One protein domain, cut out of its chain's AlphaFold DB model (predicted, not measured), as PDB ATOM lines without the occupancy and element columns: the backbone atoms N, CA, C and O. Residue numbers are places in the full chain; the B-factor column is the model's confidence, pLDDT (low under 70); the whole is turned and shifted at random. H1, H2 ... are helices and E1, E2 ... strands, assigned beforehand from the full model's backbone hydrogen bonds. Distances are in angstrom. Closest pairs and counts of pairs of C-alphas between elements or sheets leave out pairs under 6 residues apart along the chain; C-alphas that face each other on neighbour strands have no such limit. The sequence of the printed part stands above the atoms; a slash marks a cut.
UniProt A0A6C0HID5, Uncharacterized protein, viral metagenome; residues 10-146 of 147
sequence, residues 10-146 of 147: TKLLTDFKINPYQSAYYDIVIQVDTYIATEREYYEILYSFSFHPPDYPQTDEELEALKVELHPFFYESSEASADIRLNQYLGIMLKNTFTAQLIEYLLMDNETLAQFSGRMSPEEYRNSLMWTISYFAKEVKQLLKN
ATOM      1  N   THR A  10     -24.568  58.426   6.201       77.44
ATOM      2  CA  THR A  10     -24.438  57.032   6.621       77.44
ATOM      3  C   THR A  10     -25.741  56.302   6.352       77.44
ATOM      4  O   THR A  10     -26.816  56.761   6.748       77.44
ATOM      5  N   LYS A  11     -25.652  55.149   5.698       80.75
ATOM      6  CA  LYS A  11     -26.745  54.178   5.618       80.75
ATOM      7  C   LYS A  11     -26.323  52.899   6.320       80.75
ATOM      8  O   LYS A  11     -25.191  52.452   6.150       80.75
ATOM      9  N   LEU A  12     -27.242  52.329   7.090       78.75
ATOM     10  CA  LEU A  12     -27.016  51.123   7.871       78.75
ATOM     11  C   LEU A  12     -28.047  50.068   7.479       78.75
ATOM     12  O   LEU A  12     -29.243  50.357   7.489       78.75
ATOM     13  N   LEU A  13     -27.579  48.863   7.174       78.62
ATOM     14  CA  LEU A  13     -28.411  47.669   7.129       78.62
ATOM     15  C   LEU A  13     -28.064  46.794   8.332       78.62
ATOM     16  O   LEU A  13     -26.906  46.408   8.519       78.62
ATOM     17  N   THR A  14     -29.080  46.495   9.133       67.19
ATOM     18  CA  THR A  14     -29.026  45.542  10.243       67.19
ATOM     19  C   THR A  14     -29.824  44.290   9.886       67.19
ATOM     20  O   THR A  14     -30.576  44.285   8.913       67.19
ATOM     21  N   ASP A  15     -29.654  43.223  10.668       68.56
ATOM     22  CA  ASP A  15     -30.481  42.010  10.590       68.56
ATOM     23  C   ASP A  15     -30.300  41.174   9.310       68.56
ATOM     24  O   ASP A  15     -31.225  40.508   8.840       68.56
ATOM     25  N   PHE A  16     -29.085  41.163   8.755       75.88
ATOM     26  CA  PHE A  16     -28.730  40.270   7.656       75.88
ATOM     27  C   PHE A  16     -27.991  39.024   8.158       75.88
ATOM     28  O   PHE A  16     -26.940  39.131   8.789       75.88
ATOM     29  N   LYS A  17     -28.531  37.846   7.823       76.00
ATOM     30  CA  LYS A  17     -27.969  36.537   8.171       76.00
ATOM     31  C   LYS A  17     -27.494  35.793   6.938       76.00
ATOM     32  O   LYS A  17     -28.249  35.646   5.979       76.00
ATOM     33  N   ILE A  18     -26.286  35.246   7.001       73.88
ATOM     34  CA  ILE A  18     -25.803  34.274   6.014       73.88
ATOM     35  C   ILE A  18     -25.870  32.875   6.623       73.88
ATOM     36  O   ILE A  18     -25.350  32.647   7.711       73.88
ATOM     37  N   ASN A  19     -26.514  31.958   5.891       68.12
ATOM     38  CA  ASN A  19     -26.829  30.576   6.281       68.12
ATOM     39  C   ASN A  19     -27.813  30.412   7.464       68.12
ATOM     40  O   ASN A  19     -27.572  29.577   8.331       68.12
ATOM     41  N   PRO A  20     -28.974  31.101   7.502       55.78
ATOM     42  CA  PRO A  20     -29.908  30.993   8.634       55.78
ATOM     43  C   PRO A  20     -30.537  29.597   8.808       55.78
ATOM     44  O   PRO A  20     -31.148  29.320   9.835       55.78
ATOM     45  N   TYR A  21     -30.429  28.724   7.803       53.81
ATOM     46  CA  TYR A  21     -30.950  27.354   7.841       53.81
ATOM     47  C   TYR A  21     -29.955  26.342   8.422       53.81
ATOM     48  O   TYR A  21     -30.308  25.179   8.615       53.81
ATOM     49  N   GLN A  22     -28.714  26.766   8.677       64.12
ATOM     50  CA  GLN A  22     -27.723  25.987   9.402       64.12
ATOM     51  C   GLN A  22     -27.715  26.420  10.866       64.12
ATOM     52  O   GLN A  22     -28.042  27.553  11.208       64.12
ATOM     53  N   SER A  23     -27.343  25.502  11.750       80.56
ATOM     54  CA  SER A  23     -27.263  25.768  13.185       80.56
ATOM     55  C   SER A  23     -26.204  26.824  13.537       80.56
ATOM     56  O   SER A  23     -26.329  27.456  14.574       80.56
ATOM     57  N   ALA A  24     -25.207  27.046  12.674       88.06
ATOM     58  CA  ALA A  24     -24.265  28.159  12.773       88.06
ATOM     59  C   ALA A  24     -24.485  29.170  11.645       88.06
ATOM     60  O   ALA A  24     -24.768  28.783  10.511       88.06
ATOM     61  N   TYR A  25     -24.312  30.454  11.947       88.75
ATOM     62  CA  TYR A  25     -24.503  31.535  10.981       88.75
ATOM     63  C   TYR A  25     -23.702  32.790  11.356       88.75
ATOM     64  O   TYR A  25     -23.169  32.906  12.459       88.75
ATOM     65  N   TYR A  26     -23.640  33.749  10.432       88.00
ATOM     66  CA  TYR A  26     -23.105  35.088  10.684       88.00
ATOM     67  C   TYR A  26     -24.224  36.128  10.674       88.00
ATOM     68  O   TYR A  26     -24.980  36.192   9.703       88.00
ATOM     69  N   ASP A  27     -24.277  36.958  11.715       89.56
ATOM     70  CA  ASP A  27     -24.967  38.248  11.685       89.56
ATOM     71  C   ASP A  27     -24.029  39.290  11.071       89.56
ATOM     72  O   ASP A  27     -22.844  39.376  11.418       89.56
ATOM     73  N   ILE A  28     -24.562  40.074  10.137       89.62
ATOM     74  CA  ILE A  28     -23.793  41.035   9.354       89.62
ATOM     75  C   ILE A  28     -24.443  42.404   9.454       89.62
ATOM     76  O   ILE A  28     -25.626  42.578   9.162       89.62
ATOM     77  N   VAL A  29     -23.633  43.390   9.822       91.06
ATOM     78  CA  VAL A  29     -24.006  44.802   9.789       91.06
ATOM     79  C   VAL A  29     -23.237  45.473   8.665       91.06
ATOM     80  O   VAL A  29     -22.011  45.359   8.595       91.06
ATOM     81  N   ILE A  30     -23.957  46.168   7.788       91.19
ATOM     82  CA  ILE A  30     -23.378  46.876   6.645       91.19
ATOM     83  C   ILE A  30     -23.565  48.367   6.862       91.19
ATOM     84  O   ILE A  30     -24.694  48.856   6.887       91.19
ATOM     85  N   GLN A  31     -22.458  49.087   6.982       91.88
ATOM     86  CA  GLN A  31     -22.433  50.541   7.022       91.88
ATOM     87  C   GLN A  31     -21.848  51.068   5.715       91.88
ATOM     88  O   GLN A  31     -20.780  50.630   5.289       91.88
ATOM     89  N   VAL A  32     -22.547  52.008   5.083       91.38
ATOM     90  CA  VAL A  32     -22.074  52.702   3.885       91.38
ATOM     91  C   VAL A  32     -22.047  54.195   4.146       91.38
ATOM     92  O   VAL A  32     -23.089  54.811   4.379       91.38
ATOM     93  N   ASP A  33     -20.859  54.766   4.030       90.00
ATOM     94  CA  ASP A  33     -20.607  56.192   4.108       90.00
ATOM     95  C   ASP A  33     -20.254  56.733   2.726       90.00
ATOM     96  O   ASP A  33     -19.589  56.085   1.921       90.00
ATOM     97  N   THR A  34     -20.718  57.941   2.424       88.62
ATOM     98  CA  THR A  34     -20.328  58.663   1.205       88.62
ATOM     99  C   THR A  34     -19.458  59.852   1.578       88.62
ATOM    100  O   THR A  34     -19.773  60.571   2.527       88.62
ATOM    101  N   TYR A  35     -18.373  60.071   0.836       83.62
ATOM    102  CA  TYR A  35     -17.504  61.233   1.018       83.62
ATOM    103  C   TYR A  35     -16.917  61.721  -0.310       83.62
ATOM    104  O   TYR A  35     -16.901  61.004  -1.311       83.62
ATOM    105  N   ILE A  36     -16.423  62.960  -0.317       82.62
ATOM    106  CA  ILE A  36     -15.766  63.579  -1.471       82.62
ATOM    107  C   ILE A  36     -14.264  63.664  -1.198       82.62
ATOM    108  O   ILE A  36     -13.840  64.186  -0.168       82.62
ATOM    109  N   ALA A  37     -13.447  63.188  -2.134       79.56
ATOM    110  CA  ALA A  37     -11.996  63.350  -2.121       79.56
ATOM    111  C   ALA A  37     -11.506  63.674  -3.534       79.56
ATOM    112  O   ALA A  37     -11.970  63.085  -4.505       79.56
ATOM    113  N   THR A  38     -10.562  64.607  -3.685       80.69
ATOM    114  CA  THR A  38      -9.996  64.959  -5.009       80.69
ATOM    115  C   THR A  38     -11.068  65.236  -6.082       80.69
ATOM    116  O   THR A  38     -10.975  64.737  -7.199       80.69
ATOM    117  N   GLU A  39     -12.124  65.974  -5.715       84.94
ATOM    118  CA  GLU A  39     -13.270  66.321  -6.586       84.94
ATOM    119  C   GLU A  39     -14.106  65.128  -7.087       84.94
ATOM    120  O   GLU A  39     -14.941  65.271  -7.979       84.94
ATOM    121  N   ARG A  40     -13.915  63.941  -6.506       86.19
ATOM    122  CA  ARG A  40     -14.667  62.724  -6.823       86.19
ATOM    123  C   ARG A  40     -15.401  62.218  -5.593       86.19
ATOM    124  O   ARG A  40     -14.929  62.382  -4.469       86.19
ATOM    125  N   GLU A  41     -16.551  61.596  -5.809       89.94
ATOM    126  CA  GLU A  41     -17.312  60.949  -4.743       89.94
ATOM    127  C   GLU A  41     -16.883  59.487  -4.574       89.94
ATOM    128  O   GLU A  41     -16.622  58.780  -5.550       89.94
ATOM    129  N   TYR A  42     -16.866  59.020  -3.331       89.31
ATOM    130  CA  TYR A  42     -16.505  57.659  -2.958       89.31
ATOM    131  C   TYR A  42     -17.526  57.089  -1.980       89.31
ATOM    132  O   TYR A  42     -18.127  57.827  -1.196       89.31
ATOM    133  N   TYR A  43     -17.676  55.769  -2.021       91.12
ATOM    134  CA  TYR A  43     -18.297  54.996  -0.956       91.12
ATOM    135  C   TYR A  43     -17.208  54.379  -0.083       91.12
ATOM    136  O   TYR A  43     -16.277  53.764  -0.603       91.12
ATOM    137  N   GLU A  44     -17.352  54.519   1.227       89.38
ATOM    138  CA  GLU A  44     -16.665  53.720   2.235       89.38
ATOM    139  C   GLU A  44     -17.668  52.716   2.799       89.38
ATOM    140  O   GLU A  44     -18.785  53.081   3.156       89.38
ATOM    141  N   ILE A  45     -17.304  51.439   2.807       89.88
ATOM    142  CA  ILE A  45     -18.215  50.343   3.120       89.88
ATOM    143  C   ILE A  45     -17.566  49.483   4.185       89.88
ATOM    144  O   ILE A  45     -16.527  48.862   3.945       89.88
ATOM    145  N   LEU A  46     -18.197  49.442   5.351       88.88
ATOM    146  CA  LEU A  46     -17.779  48.641   6.485       88.88
ATOM    147  C   LEU A  46     -18.766  47.491   6.678       88.88
ATOM    148  O   LEU A  46     -19.935  47.706   6.996       88.88
ATOM    149  N   TYR A  47     -18.273  46.266   6.534       89.00
ATOM    150  CA  TYR A  47     -18.980  45.063   6.958       89.00
ATOM    151  C   TYR A  47     -18.479  44.675   8.342       89.00
ATOM    152  O   TYR A  47     -17.270  44.581   8.540       89.00
ATOM    153  N   SER A  48     -19.390  44.452   9.283       88.69
ATOM    154  CA  SER A  48     -19.083  43.908  10.608       88.69
ATOM    155  C   SER A  48     -19.767  42.559  10.784       88.69
ATOM    156  O   SER A  48     -20.953  42.433  10.486       88.69
ATOM    157  N   PHE A  49     -19.024  41.574  11.278       88.44
ATOM    158  CA  PHE A  49     -19.435  40.176  11.366       88.44
ATOM    159  C   PHE A  49     -19.520  39.729  12.822       88.44
ATOM    160  O   PHE A  49     -18.604  39.966  13.608       88.44
ATOM    161  N   SER A  50     -20.606  39.043  13.170       90.25
ATOM    162  CA  SER A  50     -20.771  38.358  14.453       90.25
ATOM    163  C   SER A  50     -21.112  36.897  14.196       90.25
ATOM    164  O   SER A  50     -22.133  36.595  13.584       90.25
ATOM    165  N   PHE A  51     -20.226  35.988  14.608       89.50
ATOM    166  CA  PHE A  51     -20.434  34.554  14.425       89.50
ATOM    167  C   PHE A  51     -21.317  33.979  15.532       89.50
ATOM    168  O   PHE A  51     -21.044  34.185  16.717       89.50
ATOM    169  N   HIS A  52     -22.315  33.199  15.136       90.81
ATOM    170  CA  HIS A  52     -23.191  32.457  16.029       90.81
ATOM    171  C   HIS A  52     -22.910  30.961  15.867       90.81
ATOM    172  O   HIS A  52     -23.162  30.415  14.790       90.81
ATOM    173  N   PRO A  53     -22.351  30.300  16.899       89.88
ATOM    174  CA  PRO A  53     -22.059  28.877  16.844       89.88
ATOM    175  C   PRO A  53     -23.341  28.039  16.884       89.88
ATOM    176  O   PRO A  53     -24.392  28.537  17.287       89.88
ATOM    177  N   PRO A  54     -23.251  26.750  16.526       89.25
ATOM    178  CA  PRO A  54     -24.373  25.839  16.646       89.25
ATOM    179  C   PRO A  54     -24.682  25.433  18.091       89.25
ATOM    180  O   PRO A  54     -23.776  25.284  18.903       89.25
ATOM    181  N   ASP A  55     -25.948  25.115  18.379       87.25
ATOM    182  CA  ASP A  55     -26.432  24.741  19.725       87.25
ATOM    183  C   ASP A  55     -25.963  23.360  20.249       87.25
ATOM    184  O   ASP A  55     -26.376  22.925  21.326       87.25
ATOM    185  N   TYR A  56     -25.129  22.628  19.505       84.56
ATOM    186  CA  TYR A  56     -24.541  21.357  19.954       84.56
ATOM    187  C   TYR A  56     -23.122  21.556  20.527       84.56
ATOM    188  O   TYR A  56     -22.577  22.645  20.429       84.56
ATOM    189  N   PRO A  57     -22.500  20.559  21.177       80.38
ATOM    190  CA  PRO A  57     -21.110  20.685  21.623       80.38
ATOM    191  C   PRO A  57     -20.127  20.654  20.442       80.38
ATOM    192  O   PRO A  57     -20.212  19.745  19.618       80.38
ATOM    193  N   GLN A  58     -19.173  21.588  20.393       83.06
ATOM    194  CA  GLN A  58     -18.032  21.568  19.466       83.06
ATOM    195  C   GLN A  58     -16.713  21.677  20.229       83.06
ATOM    196  O   GLN A  58     -16.642  22.257  21.314       83.06
ATOM    197  N   THR A  59     -15.657  21.131  19.644       92.25
ATOM    198  CA  THR A  59     -14.278  21.454  20.011       92.25
ATOM    199  C   THR A  59     -13.901  22.853  19.511       92.25
ATOM    200  O   THR A  59     -14.499  23.372  18.567       92.25
ATOM    201  N   ASP A  60     -12.870  23.456  20.107       88.62
ATOM    202  CA  ASP A  60     -12.347  24.752  19.648       88.62
ATOM    203  C   ASP A  60     -11.876  24.694  18.181       88.62
ATOM    204  O   ASP A  60     -12.051  25.651  17.433       88.62
ATOM    205  N   GLU A  61     -11.319  23.559  17.745       88.75
ATOM    206  CA  GLU A  61     -10.869  23.354  16.362       88.75
ATOM    207  C   GLU A  61     -12.044  23.335  15.373       88.75
ATOM    208  O   GLU A  61     -11.998  24.015  14.348       88.75
ATOM    209  N   GLU A  62     -13.124  22.621  15.701       87.88
ATOM    210  CA  GLU A  62     -14.353  22.603  14.895       87.88
ATOM    211  C   GLU A  62     -15.001  23.989  14.825       87.88
ATOM    212  O   GLU A  62     -15.486  24.397  13.770       87.88
ATOM    213  N   LEU A  63     -14.986  24.736  15.932       87.19
ATOM    214  CA  LEU A  63     -15.530  26.088  15.983       87.19
ATOM    215  C   LEU A  63     -14.757  27.050  15.071       87.19
ATOM    216  O   LEU A  63     -15.365  27.838  14.345       87.19
ATOM    217  N   GLU A  64     -13.426  26.993  15.096       86.12
ATOM    218  CA  GLU A  64     -12.585  27.821  14.230       86.12
ATOM    219  C   GLU A  64     -12.713  27.427  12.753       86.12
ATOM    220  O   GLU A  64     -12.783  28.309  11.897       86.12
ATOM    221  N   ALA A  65     -12.820  26.130  12.443       84.38
ATOM    222  CA  ALA A  65     -13.093  25.669  11.082       84.38
ATOM    223  C   ALA A  65     -14.437  26.212  10.565       84.38
ATOM    224  O   ALA A  65     -14.484  26.795   9.483       84.38
ATOM    225  N   LEU A  66     -15.502  26.129  11.373       86.50
ATOM    226  CA  LEU A  66     -16.826  26.655  11.017       86.50
ATOM    227  C   LEU A  66     -16.821  28.169  10.787       86.50
ATOM    228  O   LEU A  66     -17.423  28.635   9.821       86.50
ATOM    229  N   LYS A  67     -16.134  28.942  11.639       85.88
ATOM    230  CA  LYS A  67     -15.977  30.393  11.434       85.88
ATOM    231  C   LYS A  67     -15.369  30.687  10.070       85.88
ATOM    232  O   LYS A  67     -15.842  31.562   9.357       85.88
ATOM    233  N   VAL A  68     -14.328  29.945   9.702       83.31
ATOM    234  CA  VAL A  68     -13.637  30.137   8.431       83.31
ATOM    235  C   VAL A  68     -14.525  29.734   7.253       83.31
ATOM    236  O   VAL A  68     -14.731  30.548   6.358       83.31
ATOM    237  N   GLU A  69     -15.082  28.523   7.268       82.81
ATOM    238  CA  GLU A  69     -15.886  27.962   6.172       82.81
ATOM    239  C   GLU A  69     -17.170  28.751   5.899       82.81
ATOM    240  O   GLU A  69     -17.577  28.903   4.746       82.81
ATOM    241  N   LEU A  70     -17.807  29.265   6.954       84.62
ATOM    242  CA  LEU A  70     -19.061  30.010   6.852       84.62
ATOM    243  C   LEU A  70     -18.850  31.515   6.684       84.62
ATOM    244  O   LEU A  70     -19.832  32.246   6.532       84.62
ATOM    245  N   HIS A  71     -17.602  31.999   6.714       85.25
ATOM    246  CA  HIS A  71     -17.338  33.422   6.581       85.25
ATOM    247  C   HIS A  71     -17.837  33.930   5.219       85.25
ATOM    248  O   HIS A  71     -17.512  33.332   4.187       85.25
ATOM    249  N   PRO A  72     -18.543  35.076   5.161       82.69
ATOM    250  CA  PRO A  72     -19.086  35.615   3.912       82.69
ATOM    251  C   PRO A  72     -18.037  35.797   2.813       82.69
ATOM    252  O   PRO A  72     -18.360  35.673   1.640       82.69
ATOM    253  N   PHE A  73     -16.777  36.025   3.197       80.44
ATOM    254  CA  PHE A  73     -15.629  36.202   2.302       80.44
ATOM    255  C   PHE A  73     -14.646  35.012   2.257       80.44
ATOM    256  O   PHE A  73     -13.491  35.191   1.877       80.44
ATOM    257  N   PHE A  74     -15.064  33.797   2.638       75.12
ATOM    258  CA  PHE A  74     -14.187  32.614   2.708       75.12
ATOM    259  C   PHE A  74     -13.342  32.385   1.434       75.12
ATOM    260  O   PHE A  74     -12.131  32.179   1.524       75.12
ATOM    261  N   TYR A  75     -13.932  32.520   0.238       64.00
ATOM    262  CA  TYR A  75     -13.230  32.320  -1.041       64.00
ATOM    263  C   TYR A  75     -12.176  33.403  -1.410       64.00
ATOM    264  O   TYR A  75     -11.400  33.168  -2.330       64.00
ATOM    265  N   GLU A  76     -12.078  34.561  -0.726       57.22
ATOM    266  CA  GLU A  76     -11.043  35.585  -1.003       57.22
ATOM    267  C   GLU A  76      -9.700  35.195  -0.362       57.22
ATOM    268  O   GLU A  76      -8.642  35.706  -0.746       57.22
ATOM    269  N   SER A  77      -9.717  34.259   0.595       50.47
ATOM    270  CA  SER A  77      -8.526  33.836   1.339       50.47
ATOM    271  C   SER A  77      -7.477  33.106   0.505       50.47
ATOM    272  O   SER A  77      -6.327  33.025   0.938       50.47
ATOM    273  N   SER A  78      -7.821  32.621  -0.694       49.16
ATOM    274  CA  SER A  78      -6.850  31.932  -1.549       49.16
ATOM    275  C   SER A  78      -5.838  32.879  -2.194       49.16
ATOM    276  O   SER A  78      -4.737  32.437  -2.505       49.16
ATOM    277  N   GLU A  79      -6.161  34.168  -2.380       45.38
ATOM    278  CA  GLU A  79      -5.242  35.112  -3.038       45.38
ATOM    279  C   GLU A  79      -5.162  36.515  -2.410       45.38
ATOM    280  O   GLU A  79      -4.291  37.295  -2.808       45.38
ATOM    281  N   ALA A  80      -5.994  36.892  -1.423       41.53
ATOM    282  CA  ALA A  80      -5.933  38.258  -0.899       41.53
ATOM    283  C   ALA A  80      -6.544  38.525   0.485       41.53
ATOM    284  O   ALA A  80      -7.708  38.870   0.604       41.53
ATOM    285  N   SER A  81      -5.682  38.624   1.500       44.31
ATOM    286  CA  SER A  81      -5.673  39.697   2.523       44.31
ATOM    287  C   SER A  81      -6.920  40.019   3.372       44.31
ATOM    288  O   SER A  81      -6.845  40.954   4.168       44.31
ATOM    289  N   ALA A  82      -8.029  39.291   3.277       49.28
ATOM    290  CA  ALA A  82      -9.001  39.240   4.358       49.28
ATOM    291  C   ALA A  82      -8.462  38.215   5.353       49.28
ATOM    292  O   ALA A  82      -8.565  37.010   5.138       49.28
ATOM    293  N   ASP A  83      -7.806  38.682   6.413       56.88
ATOM    294  CA  ASP A  83      -7.667  37.837   7.590       56.88
ATOM    295  C   ASP A  83      -9.101  37.531   8.031       56.88
ATOM    296  O   ASP A  83      -9.783  38.407   8.553       56.88
ATOM    297  N   ILE A  84      -9.601  36.332   7.713       56.72
ATOM    298  CA  ILE A  84     -10.972  35.882   8.016       56.72
ATOM    299  C   ILE A  84     -11.249  35.953   9.533       56.72
ATOM    300  O   ILE A  84     -12.392  35.928   9.976       56.72
ATOM    301  N   ARG A  85     -10.193  36.107  10.346       56.41
ATOM    302  CA  ARG A  85     -10.267  36.358  11.788       56.41
ATOM    303  C   ARG A  85     -10.646  37.798  12.140       56.41
ATOM    304  O   ARG A  85     -10.927  38.083  13.302       56.41
ATOM    305  N   LEU A  86     -10.618  38.723  11.185       63.69
ATOM    306  CA  LEU A  86     -11.084  40.084  11.393       63.69
ATOM    307  C   LEU A  86     -12.608  40.086  11.323       63.69
ATOM    308  O   LEU A  86     -13.201  39.851  10.277       63.69
ATOM    309  N   ASN A  87     -13.238  40.475  12.429       75.00
ATOM    310  CA  ASN A  87     -14.685  40.693  12.509       75.00
ATOM    311  C   ASN A  87     -15.172  41.863  11.633       75.00
ATOM    312  O   ASN A  87     -16.326  42.269  11.750       75.00
ATOM    313  N   GLN A  88     -14.301  42.458  10.810       80.50
ATOM    314  CA  GLN A  88     -14.603  43.622   9.992       80.50
ATOM    315  C   GLN A  88     -13.875  43.600   8.646       80.50
ATOM    316  O   GLN A  88     -12.694  43.259   8.567       80.50
ATOM    317  N   TYR A  89     -14.561  44.069   7.603       81.44
ATOM    318  CA  TYR A  89     -13.982  44.379   6.296       81.44
ATOM    319  C   TYR A  89     -14.289  45.827   5.923       81.44
ATOM    320  O   TYR A  89     -15.446  46.238   5.966       81.44
ATOM    321  N   LEU A  90     -13.264  46.571   5.497       81.06
ATOM    322  CA  LEU A  90     -13.389  47.941   5.000       81.06
ATOM    323  C   LEU A  90     -13.023  48.016   3.515       81.06
ATOM    324  O   LEU A  90     -11.866  47.784   3.141       81.06
ATOM    325  N   GLY A  91     -13.998  48.399   2.697       83.69
ATOM    326  CA  GLY A  91     -13.838  48.687   1.279       83.69
ATOM    327  C   GLY A  91     -14.020  50.172   0.980       83.69
ATOM    328  O   GLY A  91     -14.884  50.819   1.558       83.69
ATOM    329  N   ILE A  92     -13.232  50.713   0.051       86.00
ATOM    330  CA  ILE A  92     -13.436  52.057  -0.501       86.00
ATOM    331  C   ILE A  92     -13.609  51.913  -2.005       86.00
ATOM    332  O   ILE A  92     -12.791  51.256  -2.637       86.00
ATOM    333  N   MET A  93     -14.619  52.534  -2.603       89.31
ATOM    334  CA  MET A  93     -14.845  52.465  -4.048       89.31
ATOM    335  C   MET A  93     -15.297  53.804  -4.628       89.31
ATOM    336  O   MET A  93     -15.927  54.609  -3.946       89.31
ATOM    337  N   LEU A  94     -14.999  54.049  -5.905       90.81
ATOM    338  CA  LEU A  94     -15.469  55.248  -6.602       90.81
ATOM    339  C   LEU A  94     -16.992  55.184  -6.794       90.81
ATOM    340  O   LEU A  94     -17.527  54.178  -7.273       90.81
ATOM    341  N   LYS A  95     -17.687  56.278  -6.484       91.44
ATOM    342  CA  LYS A  95     -19.117  56.411  -6.747       91.44
ATOM    343  C   LYS A  95     -19.348  56.778  -8.214       91.44
ATOM    344  O   LYS A  95     -18.858  57.785  -8.717       91.44
ATOM    345  N   ASN A  96     -20.102  55.936  -8.904       91.75
ATOM    346  CA  ASN A  96     -20.613  56.148 -10.253       91.75
ATOM    347  C   ASN A  96     -22.003  55.497 -10.362       91.75
ATOM    348  O   ASN A  96     -22.484  54.907  -9.396       91.75
ATOM    349  N   THR A  97     -22.659  55.589 -11.518       93.94
ATOM    350  CA  THR A  97     -24.016  55.046 -11.704       93.94
ATOM    351  C   THR A  97     -24.110  53.553 -11.386       93.94
ATOM    352  O   THR A  97     -25.054  53.124 -10.731       93.94
ATOM    353  N   PHE A  98     -23.118  52.766 -11.805       93.19
ATOM    354  CA  PHE A  98     -23.100  51.324 -11.574       93.19
ATOM    355  C   PHE A  98     -22.897  50.994 -10.091       93.19
ATOM    356  O   PHE A  98     -23.660  50.227  -9.511       93.19
ATOM    357  N   THR A  99     -21.907  51.616  -9.446       93.25
ATOM    358  CA  THR A  99     -21.601  51.347  -8.034       93.25
ATOM    359  C   THR A  99     -22.692  51.875  -7.108       93.25
ATOM    360  O   THR A  99     -22.999  51.238  -6.109       93.25
ATOM    361  N   ALA A 100     -23.353  52.978  -7.467       93.88
ATOM    362  CA  ALA A 100     -24.521  53.471  -6.745       93.88
ATOM    363  C   ALA A 100     -25.675  52.460  -6.753       93.88
ATOM    364  O   ALA A 100     -26.269  52.227  -5.706       93.88
ATOM    365  N   GLN A 101     -25.944  51.821  -7.894       95.44
ATOM    366  CA  GLN A 101     -27.007  50.823  -8.004       95.44
ATOM    367  C   GLN A 101     -26.686  49.540  -7.223       95.44
ATOM    368  O   GLN A 101     -27.563  48.989  -6.563       95.44
ATOM    369  N   LEU A 102     -25.421  49.097  -7.222       95.31
ATOM    370  CA  LEU A 102     -24.986  47.975  -6.381       95.31
ATOM    371  C   LEU A 102     -25.209  48.258  -4.889       95.31
ATOM    372  O   LEU A 102     -25.708  47.397  -4.169       95.31
ATOM    373  N   ILE A 103     -24.860  49.465  -4.436       94.75
ATOM    374  CA  ILE A 103     -25.058  49.893  -3.046       94.75
ATOM    375  C   ILE A 103     -26.539  50.010  -2.703       94.75
ATOM    376  O   ILE A 103     -26.941  49.640  -1.603       94.75
ATOM    377  N   GLU A 104     -27.357  50.496  -3.633       94.94
ATOM    378  CA  GLU A 104     -28.802  50.551  -3.450       94.94
ATOM    379  C   GLU A 104     -29.373  49.151  -3.211       94.94
ATOM    380  O   GLU A 104     -30.011  48.935  -2.186       94.94
ATOM    381  N   TYR A 105     -29.060  48.183  -4.080       95.75
ATOM    382  CA  TYR A 105     -29.507  46.797  -3.921       95.75
ATOM    383  C   TYR A 105     -28.976  46.142  -2.645       95.75
ATOM    384  O   TYR A 105     -29.710  45.417  -1.976       95.75
ATOM    385  N   LEU A 106     -27.722  46.415  -2.274       94.88
ATOM    386  CA  LEU A 106     -27.122  45.868  -1.059       94.88
ATOM    387  C   LEU A 106     -27.916  46.268   0.192       94.88
ATOM    388  O   LEU A 106     -28.088  45.450   1.094       94.88
ATOM    389  N   LEU A 107     -28.392  47.515   0.225       93.88
ATOM    390  CA  LEU A 107     -29.054  48.136   1.372       93.88
ATOM    391  C   LEU A 107     -30.587  48.020   1.353       93.88
ATOM    392  O   LEU A 107     -31.231  48.497   2.287       93.88
ATOM    393  N   MET A 108     -31.182  47.423   0.317       93.44
ATOM    394  CA  MET A 108     -32.618  47.124   0.291       93.44
ATOM    395  C   MET A 108     -32.973  46.076   1.348       93.44
ATOM    396  O   MET A 108     -32.192  45.154   1.597       93.44
ATOM    397  N   ASP A 109     -34.171  46.169   1.923       92.38
ATOM    398  CA  ASP A 109     -34.749  45.078   2.713       92.38
ATOM    399  C   ASP A 109     -35.002  43.828   1.843       92.38
ATOM    400  O   ASP A 109     -34.992  43.883   0.611       92.38
ATOM    401  N   ASN A 110     -35.204  42.671   2.480       91.12
ATOM    402  CA  ASN A 110     -35.362  41.402   1.760       91.12
ATOM    403  C   ASN A 110     -36.613  41.358   0.867       91.12
ATOM    404  O   ASN A 110     -36.577  40.697  -0.168       91.12
ATOM    405  N   GLU A 111     -37.701  42.039   1.244       93.25
ATOM    406  CA  GLU A 111     -38.947  42.051   0.467       93.25
ATOM    407  C   GLU A 111     -38.748  42.796  -0.856       93.25
ATOM    408  O   GLU A 111     -39.106  42.300  -1.927       93.25
ATOM    409  N   THR A 112     -38.102  43.957  -0.791       95.31
ATOM    410  CA  THR A 112     -37.749  44.761  -1.959       95.31
ATOM    411  C   THR A 112     -36.696  44.045  -2.804       95.31
ATOM    412  O   THR A 112     -36.856  43.923  -4.018       95.31
ATOM    413  N   LEU A 113     -35.648  43.500  -2.179       94.44
ATOM    414  CA  LEU A 113     -34.555  42.823  -2.881       94.44
ATOM    415  C   LEU A 113     -35.016  41.553  -3.621       94.44
ATOM    416  O   LEU A 113     -34.493  41.247  -4.695       94.44
ATOM    417  N   ALA A 114     -36.034  40.852  -3.106       94.94
ATOM    418  CA  ALA A 114     -36.629  39.678  -3.751       94.94
ATOM    419  C   ALA A 114     -37.185  39.967  -5.157       94.94
ATOM    420  O   ALA A 114     -37.259  39.072  -5.996       94.94
ATOM    421  N   GLN A 115     -37.544  41.222  -5.446       96.69
ATOM    422  CA  GLN A 115     -38.023  41.633  -6.769       96.69
ATOM    423  C   GLN A 115     -36.899  41.650  -7.820       96.69
ATOM    424  O   GLN A 115     -37.176  41.622  -9.020       96.69
ATOM    425  N   PHE A 116     -35.638  41.663  -7.378       95.81
ATOM    426  CA  PHE A 116     -34.445  41.754  -8.223       95.81
ATOM    427  C   PHE A 116     -33.601  40.470  -8.219       95.81
ATOM    428  O   PHE A 116     -32.849  40.236  -9.164       95.81
ATOM    429  N   SER A 117     -33.735  39.612  -7.199       92.44
ATOM    430  CA  SER A 117     -32.887  38.421  -7.002       92.44
ATOM    431  C   SER A 117     -33.188  37.249  -7.954       92.44
ATOM    432  O   SER A 117     -32.432  36.275  -8.026       92.44
ATOM    433  N   GLY A 118     -34.279  37.322  -8.723       93.12
ATOM    434  CA  GLY A 118     -34.640  36.319  -9.723       93.12
ATOM    435  C   GLY A 118     -34.946  34.953  -9.103       93.12
ATOM    436  O   GLY A 118     -36.010  34.754  -8.530       93.12
ATOM    437  N   ARG A 119     -34.039  33.981  -9.277       92.56
ATOM    438  CA  ARG A 119     -34.180  32.620  -8.715       92.56
ATOM    439  C   ARG A 119     -33.430  32.418  -7.398       92.56
ATOM    440  O   ARG A 119     -33.549  31.346  -6.815       92.56
ATOM    441  N   MET A 120     -32.639  33.398  -6.977       92.50
ATOM    442  CA  MET A 120     -31.873  33.345  -5.734       92.50
ATOM    443  C   MET A 120     -32.713  33.894  -4.587       92.50
ATOM    444  O   MET A 120     -33.541  34.790  -4.788       92.50
ATOM    445  N   SER A 121     -32.466  33.396  -3.378       91.69
ATOM    446  CA  SER A 121     -32.964  34.073  -2.182       91.69
ATOM    447  C   SER A 121     -32.351  35.481  -2.071       91.69
ATOM    448  O   SER A 121     -31.233  35.706  -2.558       91.69
ATOM    449  N   PRO A 122     -33.049  36.448  -1.449       92.12
ATOM    450  CA  PRO A 122     -32.488  37.771  -1.173       92.12
ATOM    451  C   PRO A 122     -31.136  37.700  -0.459       92.12
ATOM    452  O   PRO A 122     -30.245  38.491  -0.749       92.12
ATOM    453  N   GLU A 123     -30.956  36.726   0.430       89.12
ATOM    454  CA  GLU A 123     -29.733  36.527   1.192       89.12
ATOM    455  C   GLU A 123     -28.557  36.076   0.319       89.12
ATOM    456  O   GLU A 123     -27.474  36.659   0.394       89.12
ATOM    457  N   GLU A 124     -28.765  35.084  -0.553       88.75
ATOM    458  CA  GLU A 124     -27.741  34.634  -1.508       88.75
ATOM    459  C   GLU A 124     -27.382  35.744  -2.503       88.75
ATOM    460  O   GLU A 124     -26.211  35.932  -2.860       88.75
ATOM    461  N   TYR A 125     -28.386  36.503  -2.948       93.44
ATOM    462  CA  TYR A 125     -28.175  37.625  -3.853       93.44
ATOM    463  C   TYR A 125     -27.398  38.754  -3.166       93.44
ATOM    464  O   TYR A 125     -26.415  39.243  -3.723       93.44
ATOM    465  N   ARG A 126     -27.750  39.105  -1.921       92.94
ATOM    466  CA  ARG A 126     -27.014  40.096  -1.125       92.94
ATOM    467  C   ARG A 126     -25.575  39.659  -0.873       92.94
ATOM    468  O   ARG A 126     -24.671  40.473  -1.037       92.94
ATOM    469  N   ASN A 127     -25.344  38.383  -0.565       89.56
ATOM    470  CA  ASN A 127     -23.989  37.848  -0.457       89.56
ATOM    471  C   ASN A 127     -23.209  38.078  -1.767       89.56
ATOM    472  O   ASN A 127     -22.121  38.644  -1.757       89.56
ATOM    473  N   SER A 128     -23.805  37.768  -2.920       90.62
ATOM    474  CA  SER A 128     -23.179  37.997  -4.236       90.62
ATOM    475  C   SER A 128     -22.860  39.477  -4.510       90.62
ATOM    476  O   SER A 128     -21.838  39.792  -5.129       90.62
ATOM    477  N   LEU A 129     -23.700  40.400  -4.025       93.44
ATOM    478  CA  LEU A 129     -23.430  41.841  -4.076       93.44
ATOM    479  C   LEU A 129     -22.220  42.215  -3.212       93.44
ATOM    480  O   LEU A 129     -21.356  42.947  -3.690       93.44
ATOM    481  N   MET A 130     -22.118  41.682  -1.988       91.12
ATOM    482  CA  MET A 130     -20.968  41.916  -1.103       91.12
ATOM    483  C   MET A 130     -19.653  41.511  -1.771       91.12
ATOM    484  O   MET A 130     -18.713  42.303  -1.783       91.12
ATOM    485  N   TRP A 131     -19.619  40.327  -2.390       86.88
ATOM    486  CA  TRP A 131     -18.482  39.824  -3.172       86.88
ATOM    487  C   TRP A 131     -18.114  40.724  -4.348       86.88
ATOM    488  O   TRP A 131     -16.952  41.042  -4.591       86.88
ATOM    489  N   THR A 132     -19.119  41.148  -5.106       89.12
ATOM    490  CA  THR A 132     -18.894  42.008  -6.271       89.12
ATOM    491  C   THR A 132     -18.311  43.354  -5.837       89.12
ATOM    492  O   THR A 132     -17.376  43.870  -6.446       89.12
ATOM    493  N   ILE A 133     -18.842  43.922  -4.755       90.12
ATOM    494  CA  ILE A 133     -18.404  45.202  -4.204       90.12
ATOM    495  C   ILE A 133     -16.997  45.102  -3.605       90.12
ATOM    496  O   ILE A 133     -16.187  45.998  -3.852       90.12
ATOM    497  N   SER A 134     -16.681  44.039  -2.853       84.69
ATOM    498  CA  SER A 134     -15.352  43.840  -2.249       84.69
ATOM    499  C   SER A 134     -14.256  43.800  -3.314       84.69
ATOM    500  O   SER A 134     -13.221  44.459  -3.168       84.69
ATOM    501  N   TYR A 135     -14.527  43.130  -4.438       82.00
ATOM    502  CA  TYR A 135     -13.620  43.067  -5.580       82.00
ATOM    503  C   TYR A 135     -13.256  44.464  -6.110       82.00
ATOM    504  O   TYR A 135     -12.075  44.809  -6.197       82.00
ATOM    505  N   PHE A 136     -14.254  45.313  -6.381       80.81
ATOM    506  CA  PHE A 136     -14.019  46.681  -6.863       80.81
ATOM    507  C   PHE A 136     -13.387  47.592  -5.803       80.81
ATOM    508  O   PHE A 136     -12.595  48.480  -6.125       80.81
ATOM    509  N   ALA A 137     -13.722  47.386  -4.530       76.94
ATOM    510  CA  ALA A 137     -13.212  48.205  -3.440       76.94
ATOM    511  C   ALA A 137     -11.710  47.987  -3.176       76.94
ATOM    512  O   ALA A 137     -10.988  48.891  -2.737       76.94
ATOM    513  N   LYS A 138     -11.201  46.792  -3.478       67.81
ATOM    514  CA  LYS A 138      -9.783  46.457  -3.331       67.81
ATOM    515  C   LYS A 138      -8.888  47.249  -4.291       67.81
ATOM    516  O   LYS A 138      -7.809  47.689  -3.890       67.81
ATOM    517  N   GLU A 139      -9.341  47.480  -5.524       59.19
ATOM    518  CA  GLU A 139      -8.565  48.191  -6.550       59.19
ATOM    519  C   GLU A 139      -8.290  49.654  -6.165       59.19
ATOM    520  O   GLU A 139      -7.192  50.176  -6.378       59.19
ATOM    521  N   VAL A 140      -9.245  50.316  -5.506       59.12
ATOM    522  CA  VAL A 140      -9.110  51.727  -5.106       59.12
ATOM    523  C   VAL A 140      -8.178  51.899  -3.908       59.12
ATOM    524  O   VAL A 140      -7.410  52.861  -3.866       59.12
ATOM    525  N   LYS A 141      -8.160  50.954  -2.958       57.84
ATOM    526  CA  LYS A 141      -7.234  50.994  -1.811       57.84
ATOM    527  C   LYS A 141      -5.770  50.993  -2.256       57.84
ATOM    528  O   LYS A 141      -4.932  51.629  -1.619       57.84
ATOM    529  N   GLN A 142      -5.451  50.293  -3.344       57.41
ATOM    530  CA  GLN A 142      -4.101  50.277  -3.903       57.41
ATOM    531  C   GLN A 142      -3.753  51.597  -4.600       57.41
ATOM    532  O   GLN A 142      -2.624  52.064  -4.477       57.41
ATOM    533  N   LEU A 143      -4.727  52.237  -5.254       55.06
ATOM    534  CA  LEU A 143      -4.558  53.566  -5.844       55.06
ATOM    535  C   LEU A 143      -4.341  54.640  -4.770       55.06
ATOM    536  O   LEU A 143      -3.414  55.429  -4.897       55.06
ATOM    537  N   LEU A 144      -5.117  54.630  -3.681       56.22
ATOM    538  CA  LEU A 144      -4.993  55.610  -2.591       56.22
ATOM    539  C   LEU A 144      -3.712  55.458  -1.758       56.22
ATOM    540  O   LEU A 144      -3.282  56.420  -1.137       56.22
ATOM    541  N   LYS A 145      -3.085  54.276  -1.732       58.72
ATOM    542  CA  LYS A 145      -1.778  54.079  -1.077       58.72
ATOM    543  C   LYS A 145      -0.602  54.674  -1.861       58.72
ATOM    544  O   LYS A 145       0.471  54.831  -1.287       58.72
ATOM    545  N   ASN A 146      -0.790  54.948  -3.152       49.03
ATOM    546  CA  ASN A 146       0.251  55.423  -4.068       49.03
ATOM    547  C   ASN A 146       0.130  56.928  -4.388       49.03
ATOM    548  O   ASN A 146       0.826  57.412  -5.283       49.03
TER     549      ASN A 146
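This is residues 10 to 146 of the 147 residues of an uncharacterized protein of viral metagenome (UniProt A0A6C0HID5). One twisted sheet of four long-drawn strands has the long helix H5 and the shorter H3 packed over one face, at a steep angle to each other, while the other face is bare. The E2 and E3 hairpin runs along the longest axis; H1 and H2 sit towards one end of the sheet, and the short H4 sits by the first residues of H5. The printed part has 137 residues with five named helices and four named strands, in the order E1 E2 E3 H1 H2 E4 H3 H4 H5, and its class is mixed. The sheet's order is E1 - E2 - E3 - E4, all antiparallel. It is compact, with a radius of gyration of the C-alphas of 15.8 A and spans of 54 by 38 by 24 A.

Find C-alpha 10 at (-24.438, 57.032, 6.621), where E1, residues 10 to 18, begins; it spans 22.8 A and bends by 62 degrees at residue 15. E2, residues 25 to 37, spans 36.6 A, and E3, residues 40 to 52, spans 38.9 A. Next come H1, residues 60 to 69, 14.3 A long, and H2, residues 74 to 78. E4, residues 88 to 94, spans 20.3 A. Then read H3, residues 97 to 107, 15.6 A, and H4, residues 110 to 113. H5, residues 122 to 144, runs 32.8 A to C-alpha 144 at (-4.993, 55.610, -2.591).

Start at the sheet, where E1 E2 E3 form a meander, each strand the antiparallel neighbour of the one before. Look for N 13 and O 30 at 2.9 A between E1 and E2, N 33 and O 44 at 2.8 A between E2 and E3, and N 45 and O 91 at 2.8 A between E3 and E4. H3 on one face makes two layers, helix over sheet; its height over the sheet is 9.3 A, over E2 and E3. H5 is on the same face; its closest C-alphas to E4, Ala 137 and Met 93, are 4.6 A apart. H3 and H5 touch at Leu 106 and Arg 126, C-alphas 5.8 A apart, at a steep tilt of 47 degrees, opposite ways. H4 touches H5 at Asn 110 and Pro 122, closest C-alphas 5.5 A apart, with residues 122 to 123 of H5 alone. H1 only grazes the sheet with residues 63 to 67; H2 is close to H1 but not clearly touching, with C-alphas 68 and 74 at 6.3 A. In H1 and H3 every O i to N i+4 pair is within hydrogen-bond range; H5 has 15 of 19, H2 0 of 1 with 1 of 2 O i to N i+3 pairs, and H4 is too short for such a pair.

The two C-alphas farthest apart, Glu 39 and Pro 57, are 54.2 A apart. The printed part has no cut, and no link is long. Mean pLDDT of the printed part is 81.8; look for values under 70 at residues 14 to 15, 19 to 22, 75 to 86 and 138 to 146.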